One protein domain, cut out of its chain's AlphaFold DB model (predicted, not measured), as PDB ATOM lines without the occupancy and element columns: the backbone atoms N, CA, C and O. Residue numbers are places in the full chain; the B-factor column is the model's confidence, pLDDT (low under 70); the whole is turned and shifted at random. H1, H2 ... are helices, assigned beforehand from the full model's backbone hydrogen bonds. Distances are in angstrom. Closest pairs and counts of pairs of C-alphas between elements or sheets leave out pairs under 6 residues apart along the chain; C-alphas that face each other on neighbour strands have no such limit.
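This is residues 52 to 94 of the 95 residues of an uncharacterized protein of Candidatus Diapherotrites archaeon (UniProt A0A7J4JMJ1). The longest helix, H4, and H3 before it make the long axis of this small model, and the chain folds round in a ring of four helices with few contacts between them: H1 packs about perpendicular on residues 82 to 86 of H4, and the short H2 and then H3 lead round from H1 to the beginning of H4. The later residues of H4 run on past H1 and make much of one end of the long axis, with H3 at the other end. The printed part has 43 residues with four named helices, H1, H2, H3 and H4 in chain order, and no named strand; the class is all helix. It is only just compact, close to loose, with a radius of gyration of the C-alphas of 10.7 A, and its outline is elongated, spanning 34 by 19 by 14 A.

H4 holds residues 81 to 92 and measures 16.6 A from its first to its last C-alpha; C-alpha 81 is at (229.017, 211.968, 184.539), and C-alpha 92 is at (219.360, 223.513, 177.508). H3, residues 70 to 78, is 12.3 A long. H1, residues 52 to 59, is 10.6 A long and begins with C-alpha 52 at (218.679, 217.813, 192.761). H2 is the shortest, residues 64 to 67, at 5.5 A.

H4 touches H1 with residues 82 to 86 alone; their closest C-alphas, those of Met 58 and Val 82, are 5.8 A apart. The lines of H1 and H4 are about perpendicular, at 87 degrees. H1 also touches H2, with the C-alphas of Val 54 and Trp 64 closest at 5.4 A. H2 and H3 are close but not clearly touching, with the C-alphas of Arg 65 and Val 73 closest at 5.9 A. H3 and H4 are likewise close but not clearly touching; the C-alphas of Leu 76 and Val 82 are closest, at 7.8 A. H3 and H4 run the same way at a steep tilt of 59 degrees. H1 and H3 are apart, as are H2 and H4. In H1, H3 and H4 every O i to N i+4 pair is within hydrogen-bond range, while H2 is too short for such a pair and has its one O i to N i+3 pair within range.

The two C-alphas farthest apart are those of Lys 70 and Lys 94, at 34.2 A, and the first and last printed C-alphas, of Thr 52 and Lys 94, are 21.1 A apart. The printed part has no cut. The links from H1 to H2, H2 to H3 and H3 to H4 are tight, with 4, 2 and 2 residues between the helices. The mean pLDDT of the printed part is 92.5, and residues 93 to 94 are under 70.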
ATOM      1  N   THR A  52     218.613 216.452 193.303       92.12
ATOM      2  CA  THR A  52     218.679 217.813 192.761       92.12
ATOM      3  C   THR A  52     219.868 218.559 193.355       92.12
ATOM      4  O   THR A  52     220.653 219.141 192.606       92.12
ATOM      5  N   GLN A  53     220.073 218.473 194.669       92.44
ATOM      6  CA  GLN A  53     221.225 219.050 195.355       92.44
ATOM      7  C   GLN A  53     222.538 218.410 194.897       92.44
ATOM      8  O   GLN A  53     223.494 219.125 194.587       92.44
ATOM      9  N   VAL A  54     222.576 217.077 194.778       95.06
ATOM     10  CA  VAL A  54     223.749 216.358 194.254       95.06
ATOM     11  C   VAL A  54     224.099 216.846 192.846       95.06
ATOM     12  O   VAL A  54     225.255 217.188 192.585       95.06
ATOM     13  N   ARG A  55     223.113 216.944 191.941       95.12
ATOM     14  CA  ARG A  55     223.347 217.429 190.572       95.12
ATOM     15  C   ARG A  55     223.770 218.897 190.532       95.12
ATOM     16  O   ARG A  55     224.674 219.238 189.772       95.12
ATOM     17  N   LYS A  56     223.183 219.751 191.375       94.31
ATOM     18  CA  LYS A  56     223.577 221.162 191.508       94.31
ATOM     19  C   LYS A  56     225.052 221.291 191.895       94.31
ATOM     20  O   LYS A  56     225.781 222.029 191.243       94.31
ATOM     21  N   LEU A  57     225.504 220.521 192.888       95.19
ATOM     22  CA  LEU A  57     226.910 220.493 193.301       95.19
ATOM     23  C   LEU A  57     227.831 219.965 192.190       95.19
ATOM     24  O   LEU A  57     228.914 220.506 191.999       95.19
ATOM     25  N   MET A  58     227.420 218.952 191.420       95.62
ATOM     26  CA  MET A  58     228.200 218.494 190.258       95.62
ATOM     27  C   MET A  58     228.405 219.607 189.221       95.62
ATOM     28  O   MET A  58     229.511 219.773 188.707       95.62
ATOM     29  N   LEU A  59     227.353 220.377 188.922       95.44
ATOM     30  CA  LEU A  59     227.412 221.480 187.960       95.44
ATOM     31  C   LEU A  59     228.267 222.645 188.480       95.44
ATOM     32  O   LEU A  59     229.058 223.202 187.721       95.44
ATOM     33  N   SER A  60     228.175 222.955 189.777       94.75
ATOM     34  CA  SER A  60     228.887 224.066 190.418       94.75
ATOM     35  C   SER A  60     230.298 223.724 190.920       94.75
ATOM     36  O   SER A  60     230.864 224.503 191.680       94.75
ATOM     37  N   ASN A  61     230.863 222.564 190.556       93.56
ATOM     38  CA  ASN A  61     232.140 222.053 191.089       93.56
ATOM     39  C   ASN A  61     232.192 221.934 192.631       93.56
ATOM     40  O   ASN A  61     233.256 222.072 193.227       93.56
ATOM     41  N   GLY A  62     231.054 221.694 193.284       93.62
ATOM     42  CA  GLY A  62     230.965 221.493 194.730       93.62
ATOM     43  C   GLY A  62     231.247 220.054 195.188       93.62
ATOM     44  O   GLY A  62     231.457 219.135 194.394       93.62
ATOM     45  N   GLU A  63     231.171 219.842 196.504       94.88
ATOM     46  CA  GLU A  63     231.535 218.600 197.210       94.88
ATOM     47  C   GLU A  63     230.463 217.485 197.138       94.88
ATOM     48  O   GLU A  63     230.073 216.896 198.146       94.88
ATOM     49  N   TRP A  64     229.973 217.145 195.942       95.50
ATOM     50  CA  TRP A  64     228.910 216.137 195.762       95.50
ATOM     51  C   TRP A  64     229.331 214.705 196.126       95.50
ATOM     52  O   TRP A  64     228.489 213.879 196.475       95.50
ATOM     53  N   ARG A  65     230.631 214.389 196.052       95.94
ATOM     54  CA  ARG A  65     231.154 213.028 196.271       95.94
ATOM     55  C   ARG A  65     230.888 212.515 197.689       95.94
ATOM     56  O   ARG A  65     230.690 211.322 197.865       95.94
ATOM     57  N   LYS A  66     230.848 213.406 198.687       94.38
ATOM     58  CA  LYS A  66     230.605 213.058 200.100       94.38
ATOM     59  C   LYS A  66     229.147 212.694 200.391       94.38
ATOM     60  O   LYS A  66     228.868 212.100 201.424       94.38
ATOM     61  N   LEU A  67     228.231 213.036 199.483       93.19
ATOM     62  CA  LEU A  67     226.801 212.752 199.617       93.19
ATOM     63  C   LEU A  67     226.419 211.364 199.088       93.19
ATOM     64  O   LEU A  67     225.259 210.972 199.183       93.19
ATOM     65  N   LEU A  68     227.368 210.630 198.498       93.56
ATOM     66  CA  LEU A  68     227.114 209.357 197.834       93.56
ATOM     67  C   LEU A  68     228.055 208.263 198.355       93.56
ATOM     68  O   LEU A  68     229.215 208.539 198.664       93.56
ATOM     69  N   PRO A  69     227.605 206.997 198.393       94.94
ATOM     70  CA  PRO A  69     228.487 205.870 198.660       94.94
ATOM     71  C   PRO A  69     229.640 205.798 197.652       94.94
ATOM     72  O   PRO A  69     229.449 206.045 196.457       94.94
ATOM     73  N   LYS A  70     230.821 205.372 198.114       97.62
ATOM     74  CA  LYS A  70     232.030 205.247 197.282       97.62
ATOM     75  C   LYS A  70     231.801 204.519 195.940       97.62
ATOM     76  O   LYS A  70     232.208 205.080 194.925       97.62
ATOM     77  N   PRO A  71     231.104 203.365 195.873       98.38
ATOM     78  CA  PRO A  71     230.871 202.686 194.595       98.38
ATOM     79  C   PRO A  71     230.122 203.545 193.568       98.38
ATOM     80  O   PRO A  71     230.398 203.474 192.372       98.38
ATOM     81  N   VAL A  72     229.204 204.402 194.025       97.12
ATOM     82  CA  VAL A  72     228.460 205.321 193.155       97.12
ATOM     83  C   VAL A  72     229.380 206.425 192.638       97.12
ATOM     84  O   VAL A  72     229.346 206.749 191.455       97.12
ATOM     85  N   VAL A  73     230.237 206.980 193.501       98.00
ATOM     86  CA  VAL A  73     231.234 207.989 193.111       98.00
ATOM     87  C   VAL A  73     232.199 207.433 192.065       98.00
ATOM     88  O   VAL A  73     232.484 208.109 191.070       98.00
ATOM     89  N   ASP A  74     232.670 206.207 192.274       98.50
ATOM     90  CA  ASP A  74     233.589 205.521 191.368       98.50
ATOM     91  C   ASP A  74     232.912 205.277 190.009       98.50
ATOM     92  O   ASP A  74     233.451 205.664 188.968       98.50
ATOM     93  N   TYR A  75     231.678 204.761 190.009       98.56
ATOM     94  CA  TYR A  75     230.898 204.559 188.788       98.56
ATOM     95  C   TYR A  75     230.657 205.868 188.022       98.56
ATOM     96  O   TYR A  75     230.964 205.953 186.832       98.56
ATOM     97  N   LEU A  76     230.181 206.919 188.694       98.00
ATOM     98  CA  LEU A  76     229.916 208.217 188.065       98.00
ATOM     99  C   LEU A  76     231.184 208.854 187.484       98.00
ATOM    100  O   LEU A  76     231.120 209.531 186.455       98.00
ATOM    101  N   SER A  77     232.334 208.613 188.118       97.75
ATOM    102  CA  SER A  77     233.635 209.049 187.607       97.75
ATOM    103  C   SER A  77     234.027 208.266 186.350       97.75
ATOM    104  O   SER A  77     234.437 208.880 185.369       97.75
ATOM    105  N   SER A  78     233.821 206.943 186.336       98.50
ATOM    106  CA  SER A  78     234.141 206.086 185.180       98.50
ATOM    107  C   SER A  78     233.367 206.461 183.911       98.50
ATOM    108  O   SER A  78     233.914 206.403 182.814       98.50
ATOM    109  N   ILE A  79     232.121 206.928 184.056       98.12
ATOM    110  CA  ILE A  79     231.274 207.349 182.929       98.12
ATOM    111  C   ILE A  79     231.374 208.848 182.611       98.12
ATOM    112  O   ILE A  79     230.590 209.349 181.799       98.12
ATOM    113  N   LYS A  80     232.287 209.573 183.276       97.81
ATOM    114  CA  LYS A  80     232.471 211.029 183.142       97.81
ATOM    115  C   LYS A  80     231.158 211.810 183.323       97.81
ATOM    116  O   LYS A  80     230.837 212.723 182.562       97.81
ATOM    117  N   ALA A  81     230.374 211.449 184.343       97.19
ATOM    118  CA  ALA A  81     229.017 211.968 184.539       97.19
ATOM    119  C   ALA A  81     228.961 213.502 184.661       97.19
ATOM    120  O   ALA A  81     228.074 214.130 184.087       97.19
ATOM    121  N   VAL A  82     229.917 214.115 185.372       97.00
ATOM    122  CA  VAL A  82     229.963 215.575 185.581       97.00
ATOM    123  C   VAL A  82     230.177 216.325 184.265       97.00
ATOM    124  O   VAL A  82     229.501 217.320 184.010       97.00
ATOM    125  N   GLU A  83     231.079 215.835 183.413       96.88
ATOM    126  CA  GLU A  83     231.336 216.418 182.089       96.88
ATOM    127  C   GLU A  83     230.075 216.356 181.223       96.88
ATOM    128  O   GLU A  83     229.659 217.364 180.651       96.88
ATOM    129  N   ARG A  84     229.412 215.191 181.204       96.62
ATOM    130  CA  ARG A  84     228.149 214.995 180.483       96.62
ATOM    131  C   ARG A  84     227.060 215.950 180.968       96.62
ATOM    132  O   ARG A  84     226.389 216.561 180.145       96.62
ATOM    133  N   MET A  85     226.890 216.102 182.281       95.12
ATOM    134  CA  MET A  85     225.870 217.000 182.832       95.12
ATOM    135  C   MET A  85     226.109 218.458 182.446       95.12
ATOM    136  O   MET A  85     225.168 219.142 182.056       95.12
ATOM    137  N   LYS A  86     227.361 218.930 182.498       94.50
ATOM    138  CA  LYS A  86     227.700 220.293 182.060       94.50
ATOM    139  C   LYS A  86     227.433 220.505 180.572       94.50
ATOM    140  O   LYS A  86     226.961 221.571 180.189       94.50
ATOM    141  N   ALA A  87     227.708 219.497 179.743       94.88
ATOM    142  CA  ALA A  87     227.411 219.556 178.316       94.88
ATOM    143  C   ALA A  87     225.900 219.652 178.037       94.88
ATOM    144  O   ALA A  87     225.498 220.432 177.178       94.88
ATOM    145  N   ILE A  88     225.071 218.906 178.779       93.50
ATOM    146  CA  ILE A  88     223.603 218.965 178.667       93.50
ATOM    147  C   ILE A  88     223.084 220.337 179.109       93.50
ATOM    148  O   ILE A  88     222.379 220.980 178.340       93.50
ATOM    149  N   ALA A  89     223.496 220.822 180.283       89.94
ATOM    150  CA  ALA A  89     223.039 222.110 180.812       89.94
ATOM    151  C   ALA A  89     223.357 223.280 179.862       89.94
ATOM    152  O   ALA A  89     222.506 224.121 179.601       89.94
ATOM    153  N   LYS A  90     224.553 223.282 179.255       87.06
ATOM    154  CA  LYS A  90     224.942 224.288 178.253       87.06
ATOM    155  C   LYS A  90     224.071 224.258 176.989       87.06
ATOM    156  O   LYS A  90     223.982 225.263 176.289       87.06
ATOM    157  N   ASN A  91     223.498 223.105 176.646       77.25
ATOM    158  CA  ASN A  91     222.612 222.969 175.493       77.25
ATOM    159  C   ASN A  91     221.159 223.320 175.831       77.25
ATOM    160  O   ASN A  91     220.479 223.837 174.957       77.25
ATOM    161  N   GLU A  92     220.697 223.088 177.063       72.75
ATOM    162  CA  GLU A  92     219.360 223.513 177.508       72.75
ATOM    163  C   GLU A  92     219.235 225.040 177.598       72.75
ATOM    164  O   GLU A  92     218.200 225.570 177.230       72.75
ATOM    165  N   GLU A  93     220.299 225.764 177.969       60.72
ATOM    166  CA  GLU A  93     220.319 227.244 177.957       60.72
ATOM    167  C   GLU A  93     220.235 227.868 176.548       60.72
ATOM    168  O   GLU A  93     220.088 229.082 176.416       60.72
ATOM    169  N   LYS A  94     220.384 227.068 175.485       47.69
ATOM    170  CA  LYS A  94     220.326 227.539 174.091       47.69
ATOM    171  C   LYS A  94     218.932 227.444 173.461       47.69
ATOM    172  O   LYS A  94     218.800 227.791 172.287       47.69
TER     173      LYS A  94